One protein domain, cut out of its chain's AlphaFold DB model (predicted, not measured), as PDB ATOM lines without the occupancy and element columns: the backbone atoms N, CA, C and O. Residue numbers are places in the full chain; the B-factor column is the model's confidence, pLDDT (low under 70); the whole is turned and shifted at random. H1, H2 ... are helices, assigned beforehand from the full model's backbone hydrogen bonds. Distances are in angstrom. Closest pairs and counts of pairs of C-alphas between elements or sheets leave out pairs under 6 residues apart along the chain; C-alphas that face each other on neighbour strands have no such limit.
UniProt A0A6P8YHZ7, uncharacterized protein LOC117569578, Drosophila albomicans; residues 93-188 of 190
ATOM      1  N   SER A  93       8.738 -46.413   3.063       64.00
ATOM      2  CA  SER A  93       9.253 -45.081   3.390       64.00
ATOM      3  C   SER A  93      10.427 -44.604   2.517       64.00
ATOM      4  O   SER A  93      10.461 -43.437   2.132       64.00
ATOM      5  N   GLU A  94      11.386 -45.461   2.183       65.62
ATOM      6  CA  GLU A  94      12.531 -45.144   1.322       65.62
ATOM      7  C   GLU A  94      12.121 -44.961  -0.138       65.62
ATOM      8  O   GLU A  94      12.566 -44.005  -0.774       65.62
ATOM      9  N   ILE A  95      11.220 -45.809  -0.649       66.56
ATOM     10  CA  ILE A  95      10.673 -45.674  -2.009       66.56
ATOM     11  C   ILE A  95       9.911 -44.353  -2.132       66.56
ATOM     12  O   ILE A  95      10.160 -43.572  -3.050       66.56
ATOM     13  N   LYS A  96       9.046 -44.047  -1.156       68.94
ATOM     14  CA  LYS A  96       8.318 -42.772  -1.102       68.94
ATOM     15  C   LYS A  96       9.249 -41.573  -1.039       68.94
ATOM     16  O   LYS A  96       9.037 -40.601  -1.755       68.94
ATOM     17  N   ARG A  97      10.305 -41.642  -0.225       70.88
ATOM     18  CA  ARG A  97      11.295 -40.565  -0.102       70.88
ATOM     19  C   ARG A  97      12.086 -40.356  -1.395       70.88
ATOM     20  O   ARG A  97      12.373 -39.213  -1.749       70.88
ATOM     21  N   ARG A  98      12.424 -41.432  -2.108       73.00
ATOM     22  CA  ARG A  98      13.086 -41.366  -3.418       73.00
ATOM     23  C   ARG A  98      12.173 -40.735  -4.466       73.00
ATOM     24  O   ARG A  98      12.574 -39.781  -5.123       73.00
ATOM     25  N   PHE A  99      10.935 -41.206  -4.557       72.38
ATOM     26  CA  PHE A  99       9.952 -40.690  -5.505       72.38
ATOM     27  C   PHE A  99       9.607 -39.216  -5.229       72.38
ATOM     28  O   PHE A  99       9.588 -38.393  -6.139       72.38
ATOM     29  N   ALA A 100       9.445 -38.843  -3.958       72.31
ATOM     30  CA  ALA A 100       9.278 -37.457  -3.519       72.31
ATOM     31  C   ALA A 100      10.409 -36.542  -4.011       72.31
ATOM     32  O   ALA A 100      10.177 -35.442  -4.517       72.31
ATOM     33  N   ARG A 101      11.653 -37.015  -3.879       76.44
ATOM     34  CA  ARG A 101      12.838 -36.299  -4.344       76.44
ATOM     35  C   ARG A 101      12.841 -36.155  -5.864       76.44
ATOM     36  O   ARG A 101      13.106 -35.061  -6.350       76.44
ATOM     37  N   PHE A 102      12.519 -37.220  -6.593       77.19
ATOM     38  CA  PHE A 102      12.433 -37.206  -8.053       77.19
ATOM     39  C   PHE A 102      11.391 -36.199  -8.561       77.19
ATOM     40  O   PHE A 102      11.706 -35.330  -9.374       77.19
ATOM     41  N   VAL A 103      10.173 -36.252  -8.018       75.94
ATOM     42  CA  VAL A 103       9.072 -35.353  -8.392       75.94
ATOM     43  C   VAL A 103       9.437 -33.886  -8.135       75.94
ATOM     44  O   VAL A 103       9.167 -33.024  -8.974       75.94
ATOM     45  N   LEU A 104      10.128 -33.596  -7.028       76.69
ATOM     46  CA  LEU A 104      10.599 -32.246  -6.722       76.69
ATOM     47  C   LEU A 104      11.760 -31.794  -7.626       76.69
ATOM     48  O   LEU A 104      11.782 -30.642  -8.048       76.69
ATOM     49  N   MET A 105      12.693 -32.685  -7.975       77.38
ATOM     50  CA  MET A 105      13.759 -32.385  -8.944       77.38
ATOM     51  C   MET A 105      13.196 -32.044 -10.320       77.38
ATOM     52  O   MET A 105      13.673 -31.112 -10.963       77.38
ATOM     53  N   ARG A 106      12.160 -32.765 -10.759       78.56
ATOM     54  CA  ARG A 106      11.491 -32.500 -12.034       78.56
ATOM     55  C   ARG A 106      10.788 -31.142 -12.032       78.56
ATOM     56  O   ARG A 106      10.885 -30.412 -13.014       78.56
ATOM     57  N   LEU A 107      10.145 -30.772 -10.920       79.75
ATOM     58  CA  LEU A 107       9.556 -29.441 -10.752       79.75
ATOM     59  C   LEU A 107      10.626 -28.337 -10.768       79.75
ATOM     60  O   LEU A 107      10.431 -27.312 -11.418       79.75
ATOM     61  N   LEU A 108      11.765 -28.556 -10.101       79.81
ATOM     62  CA  LEU A 108      12.874 -27.600 -10.088       79.81
ATOM     63  C   LEU A 108      13.452 -27.398 -11.495       79.81
ATOM     64  O   LEU A 108      13.658 -26.270 -11.920       79.81
ATOM     65  N   ALA A 109      13.639 -28.487 -12.244       80.06
ATOM     66  CA  ALA A 109      14.113 -28.423 -13.621       80.06
ATOM     67  C   ALA A 109      13.129 -27.680 -14.542       80.06
ATOM     68  O   ALA A 109      13.561 -26.898 -15.388       80.06
ATOM     69  N   ALA A 110      11.817 -27.876 -14.364       78.44
ATOM     70  CA  ALA A 110      10.794 -27.141 -15.110       78.44
ATOM     71  C   ALA A 110      10.779 -25.643 -14.756       78.44
ATOM     72  O   ALA A 110      10.610 -24.798 -15.635       78.44
ATOM     73  N   HIS A 111      10.998 -25.301 -13.484       79.62
ATOM     74  CA  HIS A 111      11.129 -23.915 -13.035       79.62
ATOM     75  C   HIS A 111      12.388 -23.243 -13.602       79.62
ATOM     76  O   HIS A 111      12.322 -22.122 -14.103       79.62
ATOM     77  N   ASP A 112      13.525 -23.938 -13.600       80.31
ATOM     78  CA  ASP A 112      14.770 -23.418 -14.170       80.31
ATOM     79  C   ASP A 112      14.655 -23.219 -15.685       80.31
ATOM     80  O   ASP A 112      15.107 -22.200 -16.206       80.31
ATOM     81  N   GLN A 113      13.970 -24.115 -16.403       77.94
ATOM     82  CA  GLN A 113      13.629 -23.908 -17.816       77.94
ATOM     83  C   GLN A 113      12.712 -22.686 -18.011       77.94
ATOM     84  O   GLN A 113      12.943 -21.859 -18.901       77.94
ATOM     85  N   PHE A 114      11.721 -22.499 -17.135       75.62
ATOM     86  CA  PHE A 114      10.859 -21.315 -17.147       75.62
ATOM     87  C   PHE A 114      11.605 -20.002 -16.851       75.62
ATOM     88  O   PHE A 114      11.157 -18.948 -17.291       75.62
ATOM     89  N   LEU A 115      12.752 -20.029 -16.170       75.44
ATOM     90  CA  LEU A 115      13.571 -18.834 -15.948       75.44
ATOM     91  C   LEU A 115      14.612 -18.617 -17.052       75.44
ATOM     92  O   LEU A 115      14.714 -17.516 -17.590       75.44
ATOM     93  N   LEU A 116      15.335 -19.664 -17.452       73.19
ATOM     94  CA  LEU A 116      16.532 -19.561 -18.300       73.19
ATOM     95  C   LEU A 116      16.256 -19.527 -19.808       73.19
ATOM     96  O   LEU A 116      17.047 -18.963 -20.558       73.19
ATOM     97  N   ASP A 117      15.152 -20.111 -20.268       67.06
ATOM     98  CA  ASP A 117      14.794 -20.179 -21.691       67.06
ATOM     99  C   ASP A 117      14.258 -18.853 -22.279       67.06
ATOM    100  O   ASP A 117      13.101 -18.729 -22.666       67.06
ATOM    101  N   SER A 118      15.087 -17.812 -22.339       61.25
ATOM    102  CA  SER A 118      14.689 -16.478 -22.822       61.25
ATOM    103  C   SER A 118      14.311 -16.405 -24.312       61.25
ATOM    104  O   SER A 118      13.995 -15.318 -24.789       61.25
ATOM    105  N   GLN A 119      14.411 -17.509 -25.061       61.34
ATOM    106  CA  GLN A 119      14.189 -17.543 -26.511       61.34
ATOM    107  C   GLN A 119      12.825 -18.101 -26.923       61.34
ATOM    108  O   GLN A 119      12.408 -17.879 -28.059       61.34
ATOM    109  N   SER A 120      12.124 -18.805 -26.032       63.66
ATOM    110  CA  SER A 120      10.795 -19.345 -26.311       63.66
ATOM    111  C   SER A 120       9.681 -18.377 -25.908       63.66
ATOM    112  O   SER A 120       9.832 -17.534 -25.020       63.66
ATOM    113  N   ASP A 121       8.546 -18.491 -26.601       77.62
ATOM    114  CA  ASP A 121       7.368 -17.657 -26.378       77.62
ATOM    115  C   ASP A 121       6.904 -17.770 -24.915       77.62
ATOM    116  O   ASP A 121       6.724 -18.871 -24.384       77.62
ATOM    117  N   MET A 122       6.724 -16.632 -24.240       74.25
ATOM    118  CA  MET A 122       6.434 -16.566 -22.803       74.25
ATOM    119  C   MET A 122       5.175 -17.364 -22.442       74.25
ATOM    120  O   MET A 122       5.126 -18.021 -21.399       74.25
ATOM    121  N   LEU A 123       4.181 -17.360 -23.334       75.62
ATOM    122  CA  LEU A 123       2.948 -18.130 -23.181       75.62
ATOM    123  C   LEU A 123       3.197 -19.640 -23.270       75.62
ATOM    124  O   LEU A 123       2.646 -20.397 -22.471       75.62
ATOM    125  N   ALA A 124       4.064 -20.079 -24.184       76.81
ATOM    126  CA  ALA A 124       4.425 -21.488 -24.324       76.81
ATOM    127  C   ALA A 124       5.219 -21.991 -23.107       76.81
ATOM    128  O   ALA A 124       4.950 -23.080 -22.600       76.81
ATOM    129  N   ARG A 125       6.136 -21.171 -22.577       73.75
ATOM    130  CA  ARG A 125       6.887 -21.469 -21.343       73.75
ATOM    131  C   ARG A 125       5.971 -21.576 -20.134       73.75
ATOM    132  O   ARG A 125       6.112 -22.497 -19.333       73.75
ATOM    133  N   HIS A 126       5.024 -20.648 -20.011       76.75
ATOM    134  CA  HIS A 126       4.057 -20.660 -18.922       76.75
ATOM    135  C   HIS A 126       3.144 -21.889 -19.003       76.75
ATOM    136  O   HIS A 126       2.971 -22.579 -18.003       76.75
ATOM    137  N   ALA A 127       2.637 -22.229 -20.192       78.25
ATOM    138  CA  ALA A 127       1.829 -23.430 -20.398       78.25
ATOM    139  C   ALA A 127       2.602 -24.721 -20.066       78.25
ATOM    140  O   ALA A 127       2.068 -25.601 -19.391       78.25
ATOM    141  N   ALA A 128       3.874 -24.817 -20.471       78.31
ATOM    142  CA  ALA A 128       4.737 -25.953 -20.141       78.31
ATOM    143  C   ALA A 128       5.000 -26.065 -18.630       78.31
ATOM    144  O   ALA A 128       4.957 -27.160 -18.067       78.31
ATOM    145  N   PHE A 129       5.219 -24.933 -17.955       77.94
ATOM    146  CA  PHE A 129       5.383 -24.896 -16.505       77.94
ATOM    147  C   PHE A 129       4.098 -25.306 -15.772       77.94
ATOM    148  O   PHE A 129       4.153 -26.130 -14.861       77.94
ATOM    149  N   VAL A 130       2.935 -24.806 -16.197       80.12
ATOM    150  CA  VAL A 130       1.629 -25.187 -15.631       80.12
ATOM    151  C   VAL A 130       1.381 -26.688 -15.796       80.12
ATOM    152  O   VAL A 130       1.027 -27.350 -14.820       80.12
ATOM    153  N   ALA A 131       1.666 -27.258 -16.970       81.62
ATOM    154  CA  ALA A 131       1.563 -28.701 -17.195       81.62
ATOM    155  C   ALA A 131       2.495 -29.505 -16.266       81.62
ATOM    156  O   ALA A 131       2.084 -30.514 -15.686       81.62
ATOM    157  N   ALA A 132       3.729 -29.037 -16.051       78.62
ATOM    158  CA  ALA A 132       4.664 -29.664 -15.117       78.62
ATOM    159  C   ALA A 132       4.180 -29.588 -13.654       78.62
ATOM    160  O   ALA A 132       4.343 -30.550 -12.898       78.62
ATOM    161  N   VAL A 133       3.541 -28.480 -13.258       78.88
ATOM    162  CA  VAL A 133       2.918 -28.305 -11.933       78.88
ATOM    163  C   VAL A 133       1.710 -29.231 -11.756       78.88
ATOM    164  O   VAL A 133       1.547 -29.838 -10.695       78.88
ATOM    165  N   GLU A 134       0.869 -29.391 -12.776       80.81
ATOM    166  CA  GLU A 134      -0.258 -30.332 -12.741       80.81
ATOM    167  C   GLU A 134       0.214 -31.785 -12.632       80.81
ATOM    168  O   GLU A 134      -0.319 -32.559 -11.830       80.81
ATOM    169  N   GLN A 135       1.267 -32.143 -13.366       81.06
ATOM    170  CA  GLN A 135       1.866 -33.468 -13.276       81.06
ATOM    171  C   GLN A 135       2.500 -33.709 -11.899       81.06
ATOM    172  O   GLN A 135       2.277 -34.760 -11.297       81.06
ATOM    173  N   PHE A 136       3.204 -32.713 -11.344       80.38
ATOM    174  CA  PHE A 136       3.693 -32.740  -9.960       80.38
ATOM    175  C   PHE A 136       2.556 -32.991  -8.963       80.38
ATOM    176  O   PHE A 136       2.701 -33.808  -8.058       80.38
ATOM    177  N   ARG A 137       1.404 -32.334  -9.129       77.69
ATOM    178  CA  ARG A 137       0.242 -32.509  -8.242       77.69
ATOM    179  C   ARG A 137      -0.360 -33.898  -8.321       77.69
ATOM    180  O   ARG A 137      -0.677 -34.469  -7.281       77.69
ATOM    181  N   SER A 138      -0.531 -34.421  -9.533       79.88
ATOM    182  CA  SER A 138      -1.028 -35.781  -9.752       79.88
ATOM    183  C   SER A 138      -0.120 -36.801  -9.065       79.88
ATOM    184  O   SER A 138      -0.586 -37.639  -8.288       79.88
ATOM    185  N   ASP A 139       1.193 -36.662  -9.253       75.94
ATOM    186  CA  ASP A 139       2.174 -37.577  -8.677       75.94
ATOM    187  C   ASP A 139       2.287 -37.411  -7.154       75.94
ATOM    188  O   ASP A 139       2.287 -38.403  -6.428       75.94
ATOM    189  N   ALA A 140       2.261 -36.183  -6.630       72.38
ATOM    190  CA  ALA A 140       2.276 -35.926  -5.190       72.38
ATOM    191  C   ALA A 140       1.004 -36.426  -4.477       72.38
ATOM    192  O   ALA A 140       1.090 -36.951  -3.361       72.38
ATOM    193  N   ARG A 141      -0.171 -36.331  -5.119       75.25
ATOM    194  CA  ARG A 141      -1.416 -36.932  -4.607       75.25
ATOM    195  C   ARG A 141      -1.322 -38.450  -4.563       75.25
ATOM    196  O   ARG A 141      -1.642 -39.027  -3.531       75.25
ATOM    197  N   ARG A 142      -0.777 -39.090  -5.604       73.44
ATOM    198  CA  ARG A 142      -0.541 -40.547  -5.620       73.44
ATOM    199  C   ARG A 142       0.376 -41.013  -4.482       73.44
ATOM    200  O   ARG A 142       0.132 -42.076  -3.911       73.44
ATOM    201  N   ILE A 143       1.390 -40.219  -4.112       70.81
ATOM    202  CA  ILE A 143       2.240 -40.495  -2.937       70.81
ATOM    203  C   ILE A 143       1.424 -40.399  -1.636       70.81
ATOM    204  O   ILE A 143       1.523 -41.284  -0.780       70.81
ATOM    205  N   CYS A 144       0.620 -39.338  -1.481       67.06
ATOM    206  CA  CYS A 144      -0.162 -39.071  -0.267       67.06
ATOM    207  C   CYS A 144      -1.295 -40.088  -0.056       67.06
ATOM    208  O   CYS A 144      -1.491 -40.576   1.056       67.06
ATOM    209  N   GLU A 145      -2.004 -40.447  -1.123       70.12
ATOM    210  CA  GLU A 145      -3.163 -41.350  -1.115       70.12
ATOM    211  C   GLU A 145      -2.767 -42.838  -1.058       70.12
ATOM    212  O   GLU A 145      -3.628 -43.714  -1.039       70.12
ATOM    213  N   ARG A 146      -1.460 -43.145  -0.975       64.12
ATOM    214  CA  ARG A 146      -0.899 -44.509  -0.872       64.12
ATOM    215  C   ARG A 146      -1.333 -45.456  -2.001       64.12
ATOM    216  O   ARG A 146      -1.301 -46.668  -1.824       64.12
ATOM    217  N   THR A 147      -1.706 -44.930  -3.165       59.25
ATOM    218  CA  THR A 147      -2.274 -45.711  -4.280       59.25
ATOM    219  C   THR A 147      -1.218 -46.257  -5.246       59.25
ATOM    220  O   THR A 147      -1.556 -46.676  -6.348       59.25
ATOM    221  N   MET A 148       0.070 -46.223  -4.892       57.06
ATOM    222  CA  MET A 148       1.152 -46.574  -5.818       57.06
ATOM    223  C   MET A 148       1.323 -48.096  -5.966       57.06
ATOM    224  O   MET A 148       1.701 -48.749  -4.995       57.06
ATOM    225  N   PRO A 149       1.122 -48.677  -7.168       55.19
ATOM    226  CA  PRO A 149       1.577 -50.031  -7.458       55.19
ATOM    227  C   PRO A 149       3.109 -50.034  -7.600       55.19
ATOM    228  O   PRO A 149       3.676 -49.503  -8.556       55.19
ATOM    229  N   GLU A 150       3.776 -50.649  -6.628       56.19
ATOM    230  CA  GLU A 150       5.210 -50.531  -6.306       56.19
ATOM    231  C   GLU A 150       6.195 -51.029  -7.389       56.19
ATOM    232  O   GLU A 150       7.397 -50.814  -7.271       56.19
ATOM    233  N   GLN A 151       5.730 -51.678  -8.464       51.75
ATOM    234  CA  GLN A 151       6.596 -52.470  -9.358       51.75
ATOM    235  C   GLN A 151       6.691 -51.995 -10.817       51.75
ATOM    236  O   GLN A 151       7.519 -52.519 -11.560       51.75
ATOM    237  N   GLN A 152       5.885 -51.021 -11.259       49.88
ATOM    238  CA  GLN A 152       5.867 -50.599 -12.674       49.88
ATOM    239  C   GLN A 152       6.446 -49.200 -12.946       49.88
ATOM    240  O   GLN A 152       6.838 -48.939 -14.080       49.88
ATOM    241  N   LEU A 153       6.569 -48.336 -11.933       53.22
ATOM    242  CA  LEU A 153       7.121 -46.976 -12.080       53.22
ATOM    243  C   LEU A 153       8.659 -46.917 -11.963       53.22
ATOM    244  O   LEU A 153       9.300 -46.134 -12.658       53.22
ATOM    245  N   LEU A 154       9.260 -47.823 -11.178       55.22
ATOM    246  CA  LEU A 154      10.698 -47.833 -10.860       55.22
ATOM    247  C   LEU A 154      11.670 -47.758 -12.063       55.22
ATOM    248  O   LEU A 154      12.625 -46.984 -12.000       55.22
ATOM    249  N   PRO A 155      11.501 -48.541 -13.149       54.28
ATOM    250  CA  PRO A 155      12.540 -48.633 -14.178       54.28
ATOM    251  C   PRO A 155      12.542 -47.464 -15.174       54.28
ATOM    252  O   PRO A 155      13.560 -47.236 -15.831       54.28
ATOM    253  N   LEU A 156      11.423 -46.744 -15.323       53.78
ATOM    254  CA  LEU A 156      11.343 -45.582 -16.215       53.78
ATOM    255  C   LEU A 156      11.902 -44.330 -15.521       53.78
ATOM    256  O   LEU A 156      12.689 -43.594 -16.113       53.78
ATOM    257  N   GLU A 157      11.586 -44.165 -14.237       62.81
ATOM    258  CA  GLU A 157      12.034 -43.038 -13.411       62.81
ATOM    259  C   GLU A 157      13.528 -43.091 -13.094       62.81
ATOM    260  O   GLU A 157      14.171 -42.053 -12.985       62.81
ATOM    261  N   GLU A 158      14.127 -44.283 -13.038       65.31
ATOM    262  CA  GLU A 158      15.568 -44.452 -12.816       65.31
ATOM    263  C   GLU A 158      16.444 -43.770 -13.872       65.31
ATOM    264  O   GLU A 158      17.516 -43.250 -13.553       65.31
ATOM    265  N   ARG A 159      15.995 -43.750 -15.132       67.00
ATOM    266  CA  ARG A 159      16.735 -43.110 -16.227       67.00
ATOM    267  C   ARG A 159      16.616 -41.592 -16.172       67.00
ATOM    268  O   ARG A 159      17.625 -40.904 -16.315       67.00
ATOM    269  N   GLU A 160      15.410 -41.089 -15.930       69.00
ATOM    270  CA  GLU A 160      15.148 -39.652 -15.815       69.00
ATOM    271  C   GLU A 160      15.796 -39.064 -14.555       69.00
ATOM    272  O   GLU A 160      16.427 -38.009 -14.617       69.00
ATOM    273  N   GLU A 161      15.739 -39.772 -13.424       70.69
ATOM    274  CA  GLU A 161      16.430 -39.391 -12.189       70.69
ATOM    275  C   GLU A 161      17.948 -39.330 -12.409       70.69
ATOM    276  O   GLU A 161      18.594 -38.363 -12.007       70.69
ATOM    277  N   ALA A 162      18.531 -40.315 -13.102       72.62
ATOM    278  CA  ALA A 162      19.955 -40.307 -13.429       72.62
ATOM    279  C   ALA A 162      20.347 -39.125 -14.333       72.62
ATOM    280  O   ALA A 162      21.431 -38.557 -14.175       72.62
ATOM    281  N   GLU A 163      19.476 -38.728 -15.260       78.50
ATOM    282  CA  GLU A 163      19.700 -37.563 -16.113       78.50
ATOM    283  C   GLU A 163      19.600 -36.245 -15.330       78.50
ATOM    284  O   GLU A 163      20.463 -35.375 -15.470       78.50
ATOM    285  N   LEU A 164      18.615 -36.111 -14.438       72.69
ATOM    286  CA  LEU A 164      18.480 -34.954 -13.548       72.69
ATOM    287  C   LEU A 164      19.678 -34.832 -12.593       72.69
ATOM    288  O   LEU A 164      20.226 -33.744 -12.410       72.69
ATOM    289  N   LEU A 165      20.163 -35.954 -12.060       77.38
ATOM    290  CA  LEU A 165      21.378 -35.994 -11.246       77.38
ATOM    291  C   LEU A 165      22.620 -35.584 -12.050       77.38
ATOM    292  O   LEU A 165      23.470 -34.862 -11.527       77.38
ATOM    293  N   ARG A 166      22.720 -35.996 -13.322       78.44
ATOM    294  CA  ARG A 166      23.789 -35.559 -14.241       78.44
ATOM    295  C   ARG A 166      23.751 -34.060 -14.518       78.44
ATOM    296  O   ARG A 166      24.809 -33.449 -14.623       78.44
ATOM    297  N   ARG A 167      22.558 -33.467 -14.596       73.62
ATOM    298  CA  ARG A 167      22.360 -32.017 -14.761       73.62
ATOM    299  C   ARG A 167      22.645 -31.210 -13.484       73.62
ATOM    300  O   ARG A 167      22.531 -29.993 -13.506       73.62
ATOM    301  N   GLY A 168      23.052 -31.862 -12.391       73.81
ATOM    302  CA  GLY A 168      23.487 -31.201 -11.157       73.81
ATOM    303  C   GLY A 168      22.386 -30.995 -10.117       73.81
ATOM    304  O   GLY A 168      22.671 -30.502  -9.024       73.81
ATOM    305  N   TYR A 169      21.153 -31.435 -10.386       70.44
ATOM    306  CA  TYR A 169      20.055 -31.395  -9.420       70.44
ATOM    307  C   TYR A 169      20.279 -32.469  -8.348       70.44
ATOM    308  O   TYR A 169      19.734 -33.565  -8.414       70.44
ATOM    309  N   ARG A 170      21.155 -32.200  -7.369       63.00
ATOM    310  CA  ARG A 170      21.565 -33.185  -6.346       63.00
ATOM    311  C   ARG A 170      20.981 -32.926  -4.960       63.00
ATOM    312  O   ARG A 170      21.053 -33.793  -4.088       63.00
ATOM    313  N   CYS A 171      20.366 -31.781  -4.731       59.81
ATOM    314  CA  CYS A 171      19.989 -31.356  -3.391       59.81
ATOM    315  C   CYS A 171      18.576 -31.815  -3.056       59.81
ATOM    316  O   CYS A 171      17.670 -31.444  -3.775       59.81
ATOM    317  N   LEU A 172      18.409 -32.625  -2.000       60.94
ATOM    318  CA  LEU A 172      17.291 -32.601  -1.030       60.94
ATOM    319  C   LEU A 172      17.395 -33.821  -0.087       60.94
ATOM    320  O   LEU A 172      16.547 -34.712  -0.098       60.94
ATOM    321  N   PRO A 173      18.456 -33.910   0.739       55.44
ATOM    322  CA  PRO A 173      18.618 -35.025   1.668       55.44
ATOM    323  C   PRO A 173      17.575 -35.031   2.800       55.44
ATOM    324  O   PRO A 173      17.468 -36.035   3.489       55.44
ATOM    325  N   HIS A 174      16.796 -33.962   3.004       58.56
ATOM    326  CA  HIS A 174      15.929 -33.792   4.181       58.56
ATOM    327  C   HIS A 174      14.464 -33.443   3.870       58.56
ATOM    328  O   HIS A 174      13.763 -32.959   4.754       58.56
ATOM    329  N   LEU A 175      13.978 -33.697   2.649       64.12
ATOM    330  CA  LEU A 175      12.575 -33.435   2.320       64.12
ATOM    331  C   LEU A 175      11.657 -34.346   3.152       64.12
ATOM    332  O   LEU A 175      11.699 -35.571   3.001       64.12
ATOM    333  N   ARG A 176      10.854 -33.759   4.048       63.03
ATOM    334  CA  ARG A 176       9.844 -34.499   4.817       63.03
ATOM    335  C   ARG A 176       8.560 -34.578   3.998       63.03
ATOM    336  O   ARG A 176       8.234 -33.654   3.258       63.03
ATOM    337  N   GLU A 177       7.778 -35.637   4.185       63.28
ATOM    338  CA  GLU A 177       6.456 -35.771   3.543       63.28
ATOM    339  C   GLU A 177       5.539 -34.569   3.848       63.28
ATOM    340  O   GLU A 177       4.782 -34.122   2.989       63.28
ATOM    341  N   ALA A 178       5.674 -33.975   5.040       65.62
ATOM    342  CA  ALA A 178       4.952 -32.767   5.436       65.62
ATOM    343  C   ALA A 178       5.263 -31.544   4.551       65.62
ATOM    344  O   ALA A 178       4.389 -30.703   4.345       65.62
ATOM    345  N   ASP A 179       6.482 -31.442   4.017       68.75
ATOM    346  CA  ASP A 179       6.887 -30.325   3.162       68.75
ATOM    347  C   ASP A 179       6.267 -30.464   1.767       68.75
ATOM    348  O   ASP A 179       5.764 -29.484   1.221       68.75
ATOM    349  N   MET A 180       6.182 -31.691   1.234       67.69
ATOM    350  CA  MET A 180       5.421 -31.962   0.007       67.69
ATOM    351  C   MET A 180       3.939 -31.639   0.173       67.69
ATOM    352  O   MET A 180       3.355 -31.001  -0.700       67.69
ATOM    353  N   TYR A 181       3.327 -32.040   1.291       67.00
ATOM    354  CA  TYR A 181       1.912 -31.759   1.538       67.00
ATOM    355  C   TYR A 181       1.639 -30.250   1.572       67.00
ATOM    356  O   TYR A 181       0.705 -29.770   0.933       67.00
ATOM    357  N   LYS A 182       2.514 -29.483   2.238       72.50
ATOM    358  CA  LYS A 182       2.460 -28.016   2.232       72.50
ATOM    359  C   LYS A 182       2.640 -27.430   0.836       72.50
ATOM    360  O   LYS A 182       1.937 -26.485   0.515       72.50
ATOM    361  N   MET A 183       3.528 -27.976   0.003       70.44
ATOM    362  CA  MET A 183       3.711 -27.508  -1.378       70.44
ATOM    363  C   MET A 183       2.476 -27.777  -2.242       70.44
ATOM    364  O   MET A 183       2.020 -26.882  -2.949       70.44
ATOM    365  N   VAL A 184       1.882 -28.971  -2.147       69.50
ATOM    366  CA  VAL A 184       0.634 -29.310  -2.853       69.50
ATOM    367  C   VAL A 184      -0.503 -28.373  -2.440       69.50
ATOM    368  O   VAL A 184      -1.258 -27.915  -3.301       69.50
ATOM    369  N   LEU A 185      -0.600 -28.064  -1.142       70.25
ATOM    370  CA  LEU A 185      -1.606 -27.159  -0.591       70.25
ATOM    371  C   LEU A 185      -1.325 -25.689  -0.954       70.25
ATOM    372  O   LEU A 185      -2.243 -24.966  -1.319       70.25
ATOM    373  N   ALA A 186      -0.070 -25.239  -0.925       68.56
ATOM    374  CA  ALA A 186       0.312 -23.869  -1.275       68.56
ATOM    375  C   ALA A 186       0.085 -23.569  -2.762       68.56
ATOM    376  O   ALA A 186      -0.408 -22.503  -3.109       68.56
ATOM    377  N   LEU A 187       0.363 -24.538  -3.639       60.59
ATOM    378  CA  LEU A 187       0.072 -24.424  -5.067       60.59
ATOM    379  C   LEU A 187      -1.443 -24.420  -5.352       60.59
ATOM    380  O   LEU A 187      -1.833 -24.095  -6.466       60.59
ATOM    381  N   SER A 188      -2.300 -24.832  -4.396       54.47
ATOM    382  CA  SER A 188      -3.776 -24.928  -4.517       54.47
ATOM    383  C   SER A 188      -4.564 -23.635  -4.392       54.47
ATOM    384  O   SER A 188      -5.779 -23.669  -4.581       54.47
TER     385      SER A 188
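This is residues 93 to 188 of the 190 residues of the protein "uncharacterized protein LOC117569578" of Drosophila albomicans (UniProt A0A6P8YHZ7). Two long helices, H1 and H2, lie side by side and run opposite ways as a helical hairpin; two shorter helices, H3 and H4, cross it at steep angles. H3 packs on H1, H4 packs on H2, and together with the link between them, residues 167 to 176, they wrap round H1, while the hairpin's end at residues 117 to 121 has neither of them on it. The printed part has 96 residues with four named helices in the order H1, H2, H3, H4 and no named strand; its class is all helix. It is compact, with a radius of gyration of the C-alphas of 13.9 A, and its C-alphas span 40 by 31 by 25 A, the hairpin making the length.

Begin with the longest helix: find C-alpha 93 at (9.253, -45.081, 3.390), where H1, residues 93 to 116, starts a run of 34.3 A to C-alpha 116 at (16.532, -19.561, -18.300). From C-alpha 122 at (6.434, -16.566, -22.803), H2, residues 122 to 144, runs 32.5 A. Next look at residues 154 to 166 for H3, 18.3 A long. H4, residues 177 to 186, is 14.2 A long and ends at C-alpha 186, at (0.312, -23.869, -1.275).

Start from H1, the hub, which touches H2, H3 and H4. H1 and H2 touch as a helical hairpin, at a shallow tilt of 8 degrees, opposite ways; their closest C-alphas, those of Phe 114 and Arg 125, are 5.8 A apart. With residues 102 to 109 alone, H1 touches H3 at a steep tilt of 48 degrees, the same way; look at the C-alphas of Phe 102 and Glu 161, the closest, at 6.2 A. With residues 97 to 100 alone, H1 only just touches H4, with 3 pairs of C-alphas within 8 A, the closest being Ala 100 and Met 180 at 7.6 A; the tilt is steep, 39 degrees, the same way. H2 touches H4 with residues 137 to 144 alone, at a steep tilt of 43 degrees, opposite ways, and the C-alphas of Arg 137 and Val 184, the closest, are 6.3 A apart. H3 is apart from H2 and from H4. On the backbone, each O i to N i+4 pair is within hydrogen-bond range in H1, H2 and H4; in H3, 7 of 9 are.

The two C-alphas farthest apart, those of Ser 93 and Gln 119, are 40.9 A from each other. The printed part has no cut. The link from H1 to H2 is tight; those from H2 to H3 and from H3 to H4 are short. In the B-factor column of this predicted model you find a mean pLDDT of 70.1 for the printed part, with 40 residues under 70, among them residues 146 to 160 and 170 to 181.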